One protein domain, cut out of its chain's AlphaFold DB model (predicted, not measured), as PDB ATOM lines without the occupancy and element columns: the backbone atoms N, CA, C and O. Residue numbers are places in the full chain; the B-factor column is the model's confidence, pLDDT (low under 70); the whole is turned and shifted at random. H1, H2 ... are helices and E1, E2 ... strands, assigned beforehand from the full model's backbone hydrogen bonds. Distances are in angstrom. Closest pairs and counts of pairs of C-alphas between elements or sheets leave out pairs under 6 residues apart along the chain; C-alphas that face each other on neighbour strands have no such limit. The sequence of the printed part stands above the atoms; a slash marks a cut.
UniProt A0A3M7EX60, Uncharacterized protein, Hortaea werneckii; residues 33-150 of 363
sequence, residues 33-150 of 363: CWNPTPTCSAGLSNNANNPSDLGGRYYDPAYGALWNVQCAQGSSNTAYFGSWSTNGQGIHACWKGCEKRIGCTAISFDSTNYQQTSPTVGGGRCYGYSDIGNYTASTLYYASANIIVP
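What this domain is: This is residues 33 to 150 of the 363 residues of an uncharacterized protein of Hortaea werneckii (UniProt A0A3M7EX60). A strongly twisted antiparallel sheet of six strands curls round one short helix, H1. On the side of the sheet away from H1, E3 of a small two-strand ribbon, E3 and E8, packs on E5 and E9. The printed part has 118 residues, with elements in the order E1 E2 E3 E4 H1 E5 E6 E7 E8 E9; the large sheet runs E1, E2, E9, E5, E7, E4. The class is mostly strand, though under half of the residues are in named elements. The whole is compact and rounded, with a radius of gyration of the C-alphas of 12.2 A and spans of 32 by 27 by 25 A.

Where its parts are: In the large sheet, E1 is residues 56 to 59, 10.1 A long, from C-alpha 56 at (122.100, 116.151, 15.853). E2 is residues 66 to 71, 16.0 A; E9, the longest strand, is residues 143 to 149, 18.4 A, ending at C-alpha 149 at (126.758, 107.238, 25.684). E5 is residues 106 to 110, 13.6 A; E7 is residues 125 to 129, 13.3 A; E4 is residues 80 to 85, 15.5 A. H1 is residues 92 to 99, 11.1 A, beginning at C-alpha 92 at (136.225, 113.730, 13.015). The short strands are E3, residues 73 to 75, 7.0 A; E8, residues 135 to 137, 6.9 A; and E6, residues 116 to 118, 5.7 A.

How they stand to each other: E1 and E4 are the edge strands of the large sheet. E1 and E2 form a hairpin, with N 58 and O 67 at 2.9 A. Within hydrogen-bond range are also N 70 and O 144 of E2 and E9, 2.8 A; N 107 and O 145 of E5 and E9, 2.8 A; N 108 and O 127 of E5 and E7, 2.8 A; and N 84 and O 126 of E4 and E7, 2.9 A. H1 is on this sheet; its closest C-alphas to E7 are those of Cys 94 and Cys 126, 5.3 A apart. In H1 every O i to N i+4 pair is within hydrogen-bond range. E4, H1 and E5 form a split strand-helix-strand unit, two strands running the same way with E7 between them, and its crossover is right-handed. E3 and E8 are antiparallel, with N 74 and O 136 at 2.8 A. The closest C-alphas of E3 and E9 are those of Gly 74 and Ser 144, 5.6 A apart. E6 pairs with no named strand.

The domain as a whole: The two C-alphas farthest apart, those of Ser 52 and Ile 102, are 32.4 A apart. The printed part has no cut, and no link is long. Residues 33 to 55 hold no named element. The mean pLDDT of the printed part is 75.1; residues 33 to 55, 61 to 64, 78 and 150 are under 70.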
ATOM      1  N   CYS A  33     120.855 112.771  12.209       52.25
ATOM      2  CA  CYS A  33     121.815 111.777  12.638       52.25
ATOM      3  C   CYS A  33     123.061 111.775  11.752       52.25
ATOM      4  O   CYS A  33     122.973 111.779  10.526       52.25
ATOM      5  N   TRP A  34     124.227 111.760  12.388       57.31
ATOM      6  CA  TRP A  34     125.536 111.886  11.768       57.31
ATOM      7  C   TRP A  34     126.188 110.508  11.729       57.31
ATOM      8  O   TRP A  34     126.449 109.900  12.766       57.31
ATOM      9  N   ASN A  35     126.466 110.007  10.530       51.06
ATOM     10  CA  ASN A  35     127.076 108.697  10.354       51.06
ATOM     11  C   ASN A  35     127.966 108.683   9.115       51.06
ATOM     12  O   ASN A  35     127.459 108.904   8.018       51.06
ATOM     13  N   PRO A  36     129.268 108.399   9.247       48.34
ATOM     14  CA  PRO A  36     130.326 109.333   9.667       48.34
ATOM     15  C   PRO A  36     130.357 110.672   8.887       48.34
ATOM     16  O   PRO A  36     131.426 111.227   8.640       48.34
ATOM     17  N   THR A  37     129.188 111.203   8.515       51.09
ATOM     18  CA  THR A  37     128.999 112.449   7.771       51.09
ATOM     19  C   THR A  37     128.369 113.529   8.672       51.09
ATOM     20  O   THR A  37     127.152 113.686   8.693       51.09
ATOM     21  N   PRO A  38     129.161 114.240   9.490       52.84
ATOM     22  CA  PRO A  38     128.770 115.445  10.198       52.84
ATOM     23  C   PRO A  38     128.561 116.603   9.225       52.84
ATOM     24  O   PRO A  38     129.514 117.268   8.816       52.84
ATOM     25  N   THR A  39     127.313 116.882   8.887       57.91
ATOM     26  CA  THR A  39     126.944 118.157   8.270       57.91
ATOM     27  C   THR A  39     125.969 118.853   9.189       57.91
ATOM     28  O   THR A  39     124.804 118.475   9.270       57.91
ATOM     29  N   CYS A  40     126.459 119.889   9.868       65.62
ATOM     30  CA  CYS A  40     125.586 120.993  10.210       65.62
ATOM     31  C   CYS A  40     124.967 121.491   8.903       65.62
ATOM     32  O   CYS A  40     125.641 121.544   7.871       65.62
ATOM     33  N   SER A  41     123.671 121.792   8.922       55.72
ATOM     34  CA  SER A  41     122.899 122.088   7.704       55.72
ATOM     35  C   SER A  41     123.462 123.280   6.910       55.72
ATOM     36  O   SER A  41     123.229 123.386   5.710       55.72
ATOM     37  N   ALA A  42     124.255 124.125   7.573       51.00
ATOM     38  CA  ALA A  42     124.951 125.292   7.045       51.00
ATOM     39  C   ALA A  42     126.185 125.037   6.157       51.00
ATOM     40  O   ALA A  42     126.699 125.981   5.563       51.00
ATOM     41  N   GLY A  43     126.705 123.812   6.043       57.44
ATOM     42  CA  GLY A  43     127.940 123.532   5.290       57.44
ATOM     43  C   GLY A  43     129.098 123.110   6.194       57.44
ATOM     44  O   GLY A  43     128.861 122.534   7.243       57.44
ATOM     45  N   LEU A  44     130.354 123.321   5.776       61.38
ATOM     46  CA  LEU A  44     131.565 122.802   6.453       61.38
ATOM     47  C   LEU A  44     132.488 123.912   6.988       61.38
ATOM     48  O   LEU A  44     133.689 123.714   7.118       61.38
ATOM     49  N   SER A  45     131.967 125.108   7.257       63.47
ATOM     50  CA  SER A  45     132.771 126.207   7.808       63.47
ATOM     51  C   SER A  45     131.982 126.983   8.847       63.47
ATOM     52  O   SER A  45     130.779 127.165   8.688       63.47
ATOM     53  N   ASN A  46     132.661 127.497   9.870       63.06
ATOM     54  CA  ASN A  46     132.044 128.381  10.858       63.06
ATOM     55  C   ASN A  46     131.471 129.671  10.237       63.06
ATOM     56  O   ASN A  46     130.496 130.213  10.742       63.06
ATOM     57  N   ASN A  47     132.018 130.123   9.103       56.78
ATOM     58  CA  ASN A  47     131.532 131.292   8.362       56.78
ATOM     59  C   ASN A  47     130.188 131.068   7.650       56.78
ATOM     60  O   ASN A  47     129.563 132.036   7.225       56.78
ATOM     61  N   ALA A  48     129.761 129.814   7.489       51.22
ATOM     62  CA  ALA A  48     128.495 129.468   6.849       51.22
ATOM     63  C   ALA A  48     127.367 129.198   7.864       51.22
ATOM     64  O   ALA A  48     126.230 128.968   7.465       51.22
ATOM     65  N   ASN A  49     127.675 129.241   9.164       57.97
ATOM     66  CA  ASN A  49     126.783 128.797  10.226       57.97
ATOM     67  C   ASN A  49     125.658 129.787  10.538       57.97
ATOM     68  O   ASN A  49     125.904 130.961  10.824       57.97
ATOM     69  N   ASN A  50     124.426 129.279  10.583       57.47
ATOM     70  CA  ASN A  50     123.272 129.997  11.095       57.47
ATOM     71  C   ASN A  50     123.018 129.556  12.552       57.47
ATOM     72  O   ASN A  50     122.897 128.360  12.811       57.47
ATOM     73  N   PRO A  51     122.898 130.472  13.533       58.09
ATOM     74  CA  PRO A  51     122.566 130.118  14.916       58.09
ATOM     75  C   PRO A  51     121.260 129.321  15.090       58.09
ATOM     76  O   PRO A  51     121.053 128.738  16.151       58.09
ATOM     77  N   SER A  52     120.378 129.303  14.082       56.69
ATOM     78  CA  SER A  52     119.167 128.472  14.064       56.69
ATOM     79  C   SER A  52     119.387 127.041  13.553       56.69
ATOM     80  O   SER A  52     118.420 126.286  13.468       56.69
ATOM     81  N   ASP A  53     120.609 126.667  13.166       60.75
ATOM     82  CA  ASP A  53     120.906 125.318  12.690       60.75
ATOM     83  C   ASP A  53     120.754 124.306  13.824       60.75
ATOM     84  O   ASP A  53     121.386 124.402  14.879       60.75
ATOM     85  N   LEU A  54     119.898 123.314  13.592       61.12
ATOM     86  CA  LEU A  54     119.590 122.304  14.590       61.12
ATOM     87  C   LEU A  54     120.753 121.318  14.738       61.12
ATOM     88  O   LEU A  54     121.344 120.854  13.762       61.12
ATOM     89  N   GLY A  55     121.059 120.999  15.994       67.81
ATOM     90  CA  GLY A  55     121.983 119.940  16.366       67.81
ATOM     91  C   GLY A  55     121.508 118.535  15.968       67.81
ATOM     92  O   GLY A  55     120.393 118.323  15.489       67.81
ATOM     93  N   GLY A  56     122.358 117.543  16.207       71.75
ATOM     94  CA  GLY A  56     122.100 116.151  15.853       71.75
ATOM     95  C   GLY A  56     122.805 115.164  16.773       71.75
ATOM     96  O   GLY A  56     123.445 115.546  17.750       71.75
ATOM     97  N   ARG A  57     122.702 113.872  16.466       74.44
ATOM     98  CA  ARG A  57     123.463 112.824  17.163       74.44
ATOM     99  C   ARG A  57     124.564 112.273  16.277       74.44
ATOM    100  O   ARG A  57     124.293 111.957  15.126       74.44
ATOM    101  N   TYR A  58     125.765 112.092  16.819       73.56
ATOM    102  CA  TYR A  58     126.864 111.409  16.133       73.56
ATOM    103  C   TYR A  58     127.210 110.106  16.837       73.56
ATOM    104  O   TYR A  58     127.490 110.103  18.033       73.56
ATOM    105  N   TYR A  59     127.175 109.005  16.092       74.19
ATOM    106  CA  TYR A  59     127.662 107.715  16.561       74.19
ATOM    107  C   TYR A  59     129.061 107.483  16.001       74.19
ATOM    108  O   TYR A  59     129.228 107.450  14.779       74.19
ATOM    109  N   ASP A  60     130.047 107.313  16.880       70.38
ATOM    110  CA  ASP A  60     131.394 106.920  16.485       70.38
ATOM    111  C   ASP A  60     131.423 105.398  16.256       70.38
ATOM    112  O   ASP A  60     131.318 104.629  17.215       70.38
ATOM    113  N   PRO A  61     131.558 104.916  15.007       59.19
ATOM    114  CA  PRO A  61     131.577 103.486  14.734       59.19
ATOM    115  C   PRO A  61     132.873 102.797  15.183       59.19
ATOM    116  O   PRO A  61     132.870 101.578  15.329       59.19
ATOM    117  N   ALA A  62     133.968 103.537  15.371       62.09
ATOM    118  CA  ALA A  62     135.254 102.985  15.783       62.09
ATOM    119  C   ALA A  62     135.305 102.730  17.294       62.09
ATOM    120  O   ALA A  62     135.908 101.749  17.726       62.09
ATOM    121  N   TYR A  63     134.655 103.585  18.086       63.12
ATOM    122  CA  TYR A  63     134.729 103.534  19.550       63.12
ATOM    123  C   TYR A  63     133.376 103.320  20.248       63.12
ATOM    124  O   TYR A  63     133.330 103.089  21.457       63.12
ATOM    125  N   GLY A  64     132.267 103.359  19.507       62.81
ATOM    126  CA  GLY A  64     130.920 103.084  20.011       62.81
ATOM    127  C   GLY A  64     130.310 104.197  20.865       62.81
ATOM    128  O   GLY A  64     129.270 103.979  21.487       62.81
ATOM    129  N   ALA A  65     130.932 105.378  20.925       71.69
ATOM    130  CA  ALA A  65     130.381 106.517  21.647       71.69
ATOM    131  C   ALA A  65     129.215 107.158  20.881       71.69
ATOM    132  O   ALA A  65     129.223 107.249  19.652       71.69
ATOM    133  N   LEU A  66     128.231 107.666  21.624       75.31
ATOM    134  CA  LEU A  66     127.159 108.498  21.083       75.31
ATOM    135  C   LEU A  66     127.300 109.923  21.605       75.31
ATOM    136  O   LEU A  66     127.318 110.142  22.816       75.31
ATOM    137  N   TRP A  67     127.317 110.883  20.692       79.38
ATOM    138  CA  TRP A  67     127.519 112.304  20.940       79.38
ATOM    139  C   TRP A  67     126.256 113.109  20.647       79.38
ATOM    140  O   TRP A  67     125.571 112.854  19.657       79.38
ATOM    141  N   ASN A  68     125.977 114.108  21.485       79.25
ATOM    142  CA  ASN A  68     124.982 115.144  21.234       79.25
ATOM    143  C   ASN A  68     125.655 116.363  20.624       79.25
ATOM    144  O   ASN A  68     126.361 117.070  21.337       79.25
ATOM    145  N   VAL A  69     125.425 116.623  19.348       82.06
ATOM    146  CA  VAL A  69     126.074 117.704  18.616       82.06
ATOM    147  C   VAL A  69     125.166 118.914  18.513       82.06
ATOM    148  O   VAL A  69     123.990 118.779  18.207       82.06
ATOM    149  N   GLN A  70     125.729 120.097  18.729       81.44
ATOM    150  CA  GLN A  70     125.096 121.395  18.554       81.44
ATOM    151  C   GLN A  70     125.877 122.196  17.517       81.44
ATOM    152  O   GLN A  70     127.065 122.488  17.685       81.44
ATOM    153  N   CYS A  71     125.198 122.527  16.425       80.06
ATOM    154  CA  CYS A  71     125.750 123.314  15.334       80.06
ATOM    155  C   CYS A  71     125.794 124.796  15.699       80.06
ATOM    156  O   CYS A  71     124.953 125.266  16.462       80.06
ATOM    157  N   ALA A  72     126.784 125.524  15.171       78.12
ATOM    158  CA  ALA A  72     126.934 126.971  15.374       78.12
ATOM    159  C   ALA A  72     126.998 127.414  16.851       78.12
ATOM    160  O   ALA A  72     126.676 128.553  17.204       78.12
ATOM    161  N   GLN A  73     127.379 126.496  17.740       81.75
ATOM    162  CA  GLN A  73     127.372 126.708  19.179       81.75
ATOM    163  C   GLN A  73     128.712 126.309  19.785       81.75
ATOM    164  O   GLN A  73     129.365 125.352  19.359       81.75
ATOM    165  N   GLY A  74     129.122 127.080  20.786       82.25
ATOM    166  CA  GLY A  74     130.283 126.845  21.632       82.25
ATOM    167  C   GLY A  74     129.890 126.320  23.002       82.25
ATOM    168  O   GLY A  74     128.771 126.549  23.462       82.25
ATOM    169  N   SER A  75     130.846 125.689  23.674       82.44
ATOM    170  CA  SER A  75     130.799 125.543  25.126       82.44
ATOM    171  C   SER A  75     130.926 126.919  25.783       82.44
ATOM    172  O   SER A  75     131.823 127.691  25.440       82.44
ATOM    173  N   SER A  76     130.056 127.213  26.745       76.81
ATOM    174  CA  SER A  76     130.227 128.346  27.668       76.81
ATOM    175  C   SER A  76     130.992 127.962  28.940       76.81
ATOM    176  O   SER A  76     131.179 128.789  29.833       76.81
ATOM    177  N   ASN A  77     131.410 126.699  29.051       75.62
ATOM    178  CA  ASN A  77     131.996 126.157  30.265       75.62
ATOM    179  C   ASN A  77     133.484 126.504  30.391       75.62
ATOM    180  O   ASN A  77     134.248 126.447  29.428       75.62
ATOM    181  N   THR A  78     133.917 126.781  31.619       69.25
ATOM    182  CA  THR A  78     135.327 126.964  31.978       69.25
ATOM    183  C   THR A  78     136.050 125.645  32.255       69.25
ATOM    184  O   THR A  78     137.250 125.669  32.517       69.25
ATOM    185  N   ALA A  79     135.360 124.498  32.197       78.69
ATOM    186  CA  ALA A  79     135.908 123.144  32.362       78.69
ATOM    187  C   ALA A  79     136.792 122.696  31.176       78.69
ATOM    188  O   ALA A  79     136.713 121.566  30.688       78.69
ATOM    189  N   TYR A  80     137.614 123.616  30.682       78.50
ATOM    190  CA  TYR A  80     138.534 123.418  29.583       78.50
ATOM    191  C   TYR A  80     139.609 122.404  29.967       78.50
ATOM    192  O   TYR A  80     140.325 122.565  30.954       78.50
ATOM    193  N   PHE A  81     139.713 121.359  29.157       71.06
ATOM    194  CA  PHE A  81     140.681 120.287  29.327       71.06
ATOM    195  C   PHE A  81     141.974 120.570  28.548       71.06
ATOM    196  O   PHE A  81     143.071 120.332  29.042       71.06
ATOM    197  N   GLY A  82     141.856 121.069  27.314       80.94
ATOM    198  CA  GLY A  82     142.991 121.272  26.411       80.94
ATOM    199  C   GLY A  82     142.559 121.464  24.959       80.94
ATOM    200  O   GLY A  82     141.370 121.467  24.650       80.94
ATOM    201  N   SER A  83     143.511 121.640  24.041       87.19
ATOM    202  CA  SER A  83     143.211 121.747  22.606       87.19
ATOM    203  C   SER A  83     144.208 121.001  21.740       87.19
ATOM    204  O   SER A  83     145.354 120.802  22.137       87.19
ATOM    205  N   TRP A  84     143.759 120.612  20.551       85.38
ATOM    206  CA  TRP A  84     144.555 119.894  19.563       85.38
ATOM    207  C   TRP A  84     144.176 120.269  18.132       85.38
ATOM    208  O   TRP A  84     143.090 120.781  17.870       85.38
ATOM    209  N   SER A  85     145.088 120.023  17.191       87.38
ATOM    210  CA  SER A  85     144.803 120.184  15.760       87.38
ATOM    211  C   SER A  85     144.074 118.960  15.201       87.38
ATOM    212  O   SER A  85     144.263 117.848  15.691       87.38
ATOM    213  N   THR A  86     143.310 119.129  14.122       86.31
ATOM    214  CA  THR A  86     142.666 117.991  13.438       86.31
ATOM    215  C   THR A  86     143.626 117.136  12.610       86.31
ATOM    216  O   THR A  86     143.249 116.071  12.114       86.31
ATOM    217  N   ASN A  87     144.856 117.617  12.404       83.94
ATOM    218  CA  ASN A  87     145.864 117.003  11.546       83.94
ATOM    219  C   ASN A  87     145.323 116.593  10.157       83.94
ATOM    220  O   ASN A  87     145.652 115.528   9.636       83.94
ATOM    221  N   GLY A  88     144.460 117.428   9.568       84.25
ATOM    222  CA  GLY A  88     143.911 117.207   8.229       84.25
ATOM    223  C   GLY A  88     142.687 116.291   8.165       84.25
ATOM    224  O   GLY A  88     142.270 115.961   7.060       84.25
ATOM    225  N   GLN A  89     142.103 115.894   9.300       82.38
ATOM    226  CA  GLN A  89     140.984 114.941   9.341       82.38
ATOM    227  C   GLN A  89     139.628 115.576   9.683       82.38
ATOM    228  O   GLN A  89     138.710 114.878  10.107       82.38
ATOM    229  N   GLY A  90     139.501 116.897   9.544       84.19
ATOM    230  CA  GLY A  90     138.268 117.624   9.848       84.19
ATOM    231  C   GLY A  90     137.787 117.440  11.292       84.19
ATOM    232  O   GLY A  90     138.549 117.049  12.181       84.19
ATOM    233  N   ILE A  91     136.502 117.712  11.530       83.25
ATOM    234  CA  ILE A  91     135.873 117.577  12.854       83.25
ATOM    235  C   ILE A  91     135.952 116.148  13.418       83.25
ATOM    236  O   ILE A  91     135.969 115.980  14.635       83.25
ATOM    237  N   HIS A  92     136.069 115.118  12.569       80.31
ATOM    238  CA  HIS A  92     136.225 113.730  13.015       80.31
ATOM    239  C   HIS A  92     137.417 113.540  13.972       80.31
ATOM    240  O   HIS A  92     137.351 112.762  14.923       80.31
ATOM    241  N   ALA A  93     138.494 114.311  13.790       82.38
ATOM    242  CA  ALA A  93     139.637 114.299  14.701       82.38
ATOM    243  C   ALA A  93     139.305 114.762  16.126       82.38
ATOM    244  O   ALA A  93     140.021 114.416  17.066       82.38
ATOM    245  N   CYS A  94     138.254 115.560  16.304       86.75
ATOM    246  CA  CYS A  94     137.878 116.065  17.613       86.75
ATOM    247  C   CYS A  94     137.180 114.999  18.457       86.75
ATOM    248  O   CYS A  94     137.550 114.846  19.616       86.75
ATOM    249  N   TRP A  95     136.260 114.217  17.878       83.06
ATOM    250  CA  TRP A  95     135.621 113.078  18.559       83.06
ATOM    251  C   TRP A  95     136.680 112.126  19.083       83.06
ATOM    252  O   TRP A  95     136.931 112.007  20.278       83.06
ATOM    253  N   LYS A  96     137.447 111.612  18.140       79.25
ATOM    254  CA  LYS A  96     138.553 110.698  18.338       79.25
ATOM    255  C   LYS A  96     139.625 111.211  19.293       79.25
ATOM    256  O   LYS A  96     140.139 110.470  20.126       79.25
ATOM    257  N   GLY A  97     140.000 112.483  19.166       80.31
ATOM    258  CA  GLY A  97     140.985 113.103  20.044       80.31
ATOM    259  C   GLY A  97     140.487 113.197  21.484       80.31
ATOM    260  O   GLY A  97     141.267 112.942  22.403       80.31
ATOM    261  N   CYS A  98     139.203 113.504  21.670       81.81
ATOM    262  CA  CYS A  98     138.570 113.568  22.980       81.81
ATOM    263  C   CYS A  98     138.425 112.176  23.598       81.81
ATOM    264  O   CYS A  98     138.837 111.968  24.729       81.81
ATOM    265  N   GLU A  99     137.967 111.189  22.833       78.50
ATOM    266  CA  GLU A  99     137.782 109.815  23.319       78.50
ATOM    267  C   GLU A  99     139.078 109.146  23.775       78.50
ATOM    268  O   GLU A  99     139.044 108.265  24.629       78.50
ATOM    269  N   LYS A 100     140.223 109.593  23.247       73.31
ATOM    270  CA  LYS A 100     141.560 109.144  23.661       73.31
ATOM    271  C   LYS A 100     142.140 109.914  24.848       73.31
ATOM    272  O   LYS A 100     143.181 109.524  25.372       73.31
ATOM    273  N   ARG A 101     141.538 111.030  25.256       77.00
ATOM    274  CA  ARG A 101     142.040 111.889  26.335       77.00
ATOM    275  C   ARG A 101     141.238 111.634  27.598       77.00
ATOM    276  O   ARG A 101     140.029 111.847  27.641       77.00
ATOM    277  N   ILE A 102     141.928 111.188  28.645       75.81
ATOM    278  CA  ILE A 102     141.296 110.883  29.928       75.81
ATOM    279  C   ILE A 102     140.576 112.122  30.457       75.81
ATOM    280  O   ILE A 102     141.177 113.171  30.636       75.81
ATOM    281  N   GLY A 103     139.275 111.988  30.706       74.31
ATOM    282  CA  GLY A 103     138.462 113.078  31.237       74.31
ATOM    283  C   GLY A 103     137.962 114.076  30.197       74.31
ATOM    284  O   GLY A 103     137.271 115.001  30.595       74.31
ATOM    285  N   CYS A 104     138.233 113.894  28.901       80.44
ATOM    286  CA  CYS A 104     137.535 114.646  27.865       80.44
ATOM    287  C   CYS A 104     136.179 113.988  27.577       80.44
ATOM    288  O   CYS A 104     136.093 112.802  27.268       80.44
ATOM    289  N   THR A 105     135.103 114.757  27.705       82.19
ATOM    290  CA  THR A 105     133.720 114.289  27.500       82.19
ATOM    291  C   THR A 105     132.960 115.141  26.497       82.19
ATOM    292  O   THR A 105     131.807 114.858  26.166       82.19
ATOM    293  N   ALA A 106     133.595 116.214  26.050       87.25
ATOM    294  CA  ALA A 106     132.970 117.286  25.325       87.25
ATOM    295  C   ALA A 106     134.003 118.008  24.469       87.25
ATOM    296  O   ALA A 106     135.179 118.086  24.830       87.25
ATOM    297  N   ILE A 107     133.560 118.552  23.341       90.12
ATOM    298  CA  ILE A 107     134.405 119.334  22.449       90.12
ATOM    299  C   ILE A 107     133.696 120.580  21.923       90.12
ATOM    300  O   ILE A 107     132.473 120.626  21.819       90.12
ATOM    301  N   SER A 108     134.500 121.540  21.482       90.69
ATOM    302  CA  SER A 108     134.131 122.575  20.522       90.69
ATOM    303  C   SER A 108     135.125 122.531  19.372       90.69
ATOM    304  O   SER A 108     136.334 122.449  19.591       90.69
ATOM    305  N   PHE A 109     134.626 122.570  18.145       89.88
ATOM    306  CA  PHE A 109     135.438 122.527  16.941       89.88
ATOM    307  C   PHE A 109     135.414 123.873  16.223       89.88
ATOM    308  O   PHE A 109     134.355 124.415  15.913       89.88
ATOM    309  N   ASP A 110     136.603 124.387  15.952       88.81
ATOM    310  CA  ASP A 110     136.856 125.646  15.270       88.81
ATOM    311  C   ASP A 110     137.547 125.364  13.932       88.81
ATOM    312  O   ASP A 110     138.658 124.829  13.885       88.81
ATOM    313  N   SER A 111     136.879 125.717  12.837       83.25
ATOM    314  CA  SER A 111     137.435 125.661  11.483       83.25
ATOM    315  C   SER A 111     137.818 127.041  10.941       83.25
ATOM    316  O   SER A 111     138.166 127.156   9.766       83.25
ATOM    317  N   THR A 112     137.830 128.087  11.777       80.69
ATOM    318  CA  THR A 112     138.201 129.448  11.372       80.69
ATOM    319  C   THR A 112     139.609 129.456  10.788       80.69
ATOM    320  O   THR A 112     140.565 129.047  11.440       80.69
ATOM    321  N   ASN A 113     139.754 129.967   9.564       80.19
ATOM    322  CA  ASN A 113     141.014 129.999   8.803       80.19
ATOM    323  C   ASN A 113     141.554 128.627   8.369       80.19
ATOM    324  O   ASN A 113     142.675 128.545   7.864       80.19
ATOM    325  N   TYR A 114     140.774 127.559   8.515       80.94
ATOM    326  CA  TYR A 114     141.128 126.240   8.019       80.94
ATOM    327  C   TYR A 114     140.220 125.836   6.861       80.94
ATOM    328  O   TYR A 114     139.013 126.065   6.875       80.94
ATOM    329  N   GLN A 115     140.793 125.184   5.847       77.12
ATOM    330  CA  GLN A 115     139.989 124.515   4.832       77.12
ATOM    331  C   GLN A 115     139.489 123.186   5.392       77.12
ATOM    332  O   GLN A 115     140.250 122.220   5.483       77.12
ATOM    333  N   GLN A 116     138.213 123.140   5.755       75.19
ATOM    334  CA  GLN A 116     137.493 121.893   5.964       75.19
ATOM    335  C   GLN A 116     136.729 121.549   4.684       75.19
ATOM    336  O   GLN A 116     135.840 122.280   4.258       75.19
ATOM    337  N   THR A 117     137.110 120.447   4.044       73.62
ATOM    338  CA  THR A 117     136.511 120.000   2.777       73.62
ATOM    339  C   THR A 117     135.545 118.844   2.981       73.62
ATOM    340  O   THR A 117     134.674 118.616   2.145       73.62
ATOM    341  N   SER A 118     135.670 118.129   4.099       72.75
ATOM    342  CA  SER A 118     134.711 117.126   4.532       72.75
ATOM    343  C   SER A 118     134.743 116.965   6.061       72.75
ATOM    344  O   SER A 118     135.630 117.475   6.752       72.75
ATOM    345  N   PRO A 119     133.792 116.220   6.628       74.00
ATOM    346  CA  PRO A 119     133.891 115.669   7.973       74.00
ATOM    347  C   PRO A 119     135.224 115.070   8.415       74.00
ATOM    348  O   PRO A 119     135.616 115.215   9.572       74.00
ATOM    349  N   THR A 120     135.864 114.354   7.496       77.38
ATOM    350  CA  THR A 120     137.029 113.497   7.712       77.38
ATOM    351  C   THR A 120     138.265 114.044   7.007       77.38
ATOM    352  O   THR A 120     139.320 113.420   7.062       77.38
ATOM    353  N   VAL A 121     138.151 115.194   6.331       78.25
ATOM    354  CA  VAL A 121     139.217 115.816   5.544       78.25
ATOM    355  C   VAL A 121     139.219 117.326   5.764       78.25
ATOM    356  O   VAL A 121     138.218 118.018   5.579       78.25
ATOM    357  N   GLY A 122     140.388 117.848   6.123       81.81
ATOM    358  CA  GLY A 122     140.643 119.273   6.278       81.81
ATOM    359  C   GLY A 122     141.149 119.688   7.657       81.81
ATOM    360  O   GLY A 122     141.321 118.880   8.574       81.81
ATOM    361  N   GLY A 123     141.461 120.972   7.784       86.06
ATOM    362  CA  GLY A 123     142.063 121.550   8.982       86.06
ATOM    363  C   GLY A 123     141.041 122.028  10.011       86.06
ATOM    364  O   GLY A 123     139.867 122.225   9.707       86.06
ATOM    365  N   GLY A 124     141.524 122.254  11.225       88.62
ATOM    366  CA  GLY A 124     140.791 122.918  12.290       88.62
ATOM    367  C   GLY A 124     141.448 122.700  13.647       88.62
ATOM    368  O   GLY A 124     142.473 122.010  13.764       88.62
ATOM    369  N   ARG A 125     140.841 123.279  14.677       90.62
ATOM    370  CA  ARG A 125     141.261 123.150  16.068       90.62
ATOM    371  C   ARG A 125     140.115 122.636  16.927       90.62
ATOM    372  O   ARG A 125     138.999 123.138  16.883       90.62
ATOM    373  N   CYS A 126     140.418 121.622  17.718       89.81
ATOM    374  CA  CYS A 126     139.515 121.021  18.679       89.81
ATOM    375  C   CYS A 126     139.847 121.566  20.065       89.81
ATOM    376  O   CYS A 126     141.009 121.558  20.474       89.81
ATOM    377  N   TYR A 127     138.835 122.008  20.795       90.62
ATOM    378  CA  TYR A 127     138.916 122.374  22.202       90.62
ATOM    379  C   TYR A 127     138.157 121.311  22.981       90.62
ATOM    380  O   TYR A 127     136.977 121.112  22.724       90.62
ATOM    381  N   GLY A 128     138.832 120.594  23.871       89.06
ATOM    382  CA  GLY A 128     138.234 119.565  24.713       89.06
ATOM    383  C   GLY A 128     137.830 120.112  26.072       89.06
ATOM    384  O   GLY A 128     138.488 121.004  26.613       89.06
ATOM    385  N   TYR A 129     136.790 119.521  26.642       85.75
ATOM    386  CA  TYR A 129     136.262 119.861  27.955       85.75
ATOM    387  C   TYR A 129     135.951 118.591  28.743       85.75
ATOM    388  O   TYR A 129     135.596 117.559  28.165       85.75
ATOM    389  N   SER A 130     136.062 118.675  30.066       79.25
ATOM    390  CA  SER A 130     135.580 117.618  30.964       79.25
ATOM    391  C   SER A 130     134.076 117.683  31.213       79.25
ATOM    392  O   SER A 130     133.475 116.683  31.610       79.25
ATOM    393  N   ASP A 131     133.474 118.829  30.900       77.12
ATOM    394  CA  ASP A 131     132.041 119.080  30.859       77.12
ATOM    395  C   ASP A 131     131.763 120.198  29.834       77.12
ATOM    396  O   ASP A 131     132.483 121.196  29.785       77.12
ATOM    397  N   ILE A 132     130.725 120.048  29.010       76.25
ATOM    398  CA  ILE A 132     130.332 121.050  28.010       76.25
ATOM    399  C   ILE A 132     129.605 122.261  28.622       76.25
ATOM    400  O   ILE A 132     129.552 123.321  28.006       76.25
ATOM    401  N   GLY A 133     129.047 122.137  29.831       76.81
ATOM    402  CA  GLY A 133     128.205 123.169  30.447       76.81
ATOM    403  C   GLY A 133     126.994 123.512  29.579       76.81
ATOM    404  O   GLY A 133     126.300 122.613  29.111       76.81
ATOM    405  N   ASN A 134     126.708 124.804  29.382       80.88
ATOM    406  CA  ASN A 134     125.651 125.242  28.464       80.88
ATOM    407  C   ASN A 134     126.220 125.477  27.064       80.88
ATOM    408  O   ASN A 134     127.312 126.039  26.916       80.88
ATOM    409  N   TYR A 135     125.427 125.153  26.049       78.62
ATOM    410  CA  TYR A 135     125.710 125.594  24.694       78.62
ATOM    411  C   TYR A 135     125.281 127.045  24.493       78.62
ATOM    412  O   TYR A 135     124.185 127.452  24.879       78.62
ATOM    413  N   THR A 136     126.155 127.830  23.877       80.50
ATOM    414  CA  THR A 136     125.880 129.226  23.534       80.50
ATOM    415  C   THR A 136     126.150 129.457  22.061       80.50
ATOM    416  O   THR A 136     127.187 129.019  21.554       80.50
ATOM    417  N   ALA A 137     125.242 130.167  21.389       77.50
ATOM    418  CA  ALA A 137     125.432 130.593  20.006       77.50
ATOM    419  C   ALA A 137     126.791 131.287  19.848       77.50
ATOM    420  O   ALA A 137     127.152 132.160  20.641       77.50
ATOM    421  N   SER A 138     127.560 130.868  18.848       73.94
ATOM    422  CA  SER A 138     128.910 131.365  18.622       73.94
ATOM    423  C   SER A 138     129.247 131.333  17.140       73.94
ATOM    424  O   SER A 138     129.057 130.323  16.471       73.94
ATOM    425  N   THR A 139     129.816 132.425  16.635       72.69
ATOM    426  CA  THR A 139     130.364 132.494  15.270       72.69
ATOM    427  C   THR A 139     131.771 131.895  15.175       72.69
ATOM    428  O   THR A 139     132.312 131.737  14.082       72.69
ATOM    429  N   LEU A 140     132.390 131.578  16.317       79.69
ATOM    430  CA  LEU A 140     133.732 131.002  16.373       79.69
ATOM    431  C   LEU A 140     133.713 129.500  16.075       79.69
ATOM    432  O   LEU A 140     134.595 128.990  15.392       79.69
ATOM    433  N   TYR A 141     132.712 128.786  16.586       84.19
ATOM    434  CA  TYR A 141     132.688 127.330  16.527       84.19
ATOM    435  C   TYR A 141     131.786 126.828  15.408       84.19
ATOM    436  O   TYR A 141     130.638 127.248  15.264       84.19
ATOM    437  N   TYR A 142     132.307 125.872  14.640       82.19
ATOM    438  CA  TYR A 142     131.515 125.139  13.666       82.19
ATOM    439  C   TYR A 142     130.442 124.298  14.370       82.19
ATOM    440  O   TYR A 142     129.259 124.371  14.037       82.19
ATOM    441  N   ALA A 143     130.866 123.523  15.367       83.94
ATOM    442  CA  ALA A 143     129.992 122.710  16.196       83.94
ATOM    443  C   ALA A 143     130.649 122.432  17.547       83.94
ATOM    444  O   ALA A 143     131.876 122.397  17.663       83.94
ATOM    445  N   SER A 144     129.826 122.164  18.548       87.31
ATOM    446  CA  SER A 144     130.245 121.593  19.824       87.31
ATOM    447  C   SER A 144     129.445 120.337  20.102       87.31
ATOM    448  O   SER A 144     128.351 120.180  19.574       87.31
ATOM    449  N   ALA A 145     129.957 119.438  20.931       85.00
ATOM    450  CA  ALA A 145     129.151 118.317  21.390       85.00
ATOM    451  C   ALA A 145     129.656 117.728  22.693       85.00
ATOM    452  O   ALA A 145     130.803 117.932  23.085       85.00
ATOM    453  N   ASN A 146     128.810 116.902  23.291       84.62
ATOM    454  CA  ASN A 146     129.131 116.120  24.469       84.62
ATOM    455  C   ASN A 146     128.742 114.657  24.282       84.62
ATOM    456  O   ASN A 146     127.749 114.339  23.632       84.62
ATOM    457  N   ILE A 147     129.492 113.767  24.915       76.44
ATOM    458  CA  ILE A 147     129.156 112.352  24.997       76.44
ATOM    459  C   ILE A 147     127.836 112.211  25.763       76.44
ATOM    460  O   ILE A 147     127.664 112.790  26.840       76.44
ATOM    461  N   ILE A 148     126.918 111.405  25.231       74.12
ATOM    462  CA  ILE A 148     125.697 110.931  25.895       74.12
ATOM    463  C   ILE A 148     125.902 109.478  26.329       74.12
ATOM    464  O   ILE A 148     125.725 109.164  27.508       74.12
ATOM    465  N   VAL A 149     126.375 108.630  25.410       72.50
ATOM    466  CA  VAL A 149     126.758 107.238  25.684       72.50
ATOM    467  C   VAL A 149     128.279 107.127  25.570       72.50
ATOM    468  O   VAL A 149     128.803 107.413  24.493       72.50
ATOM    469  N   PRO A 150     128.996 106.782  26.656       65.62
ATOM    470  CA  PRO A 150     130.453 106.681  26.640       65.62
ATOM    471  C   PRO A 150     130.938 105.534  25.752       65.62
ATOM    472  O   PRO A 150     130.215 104.561  25.538       65.62
TER     473      PRO A 150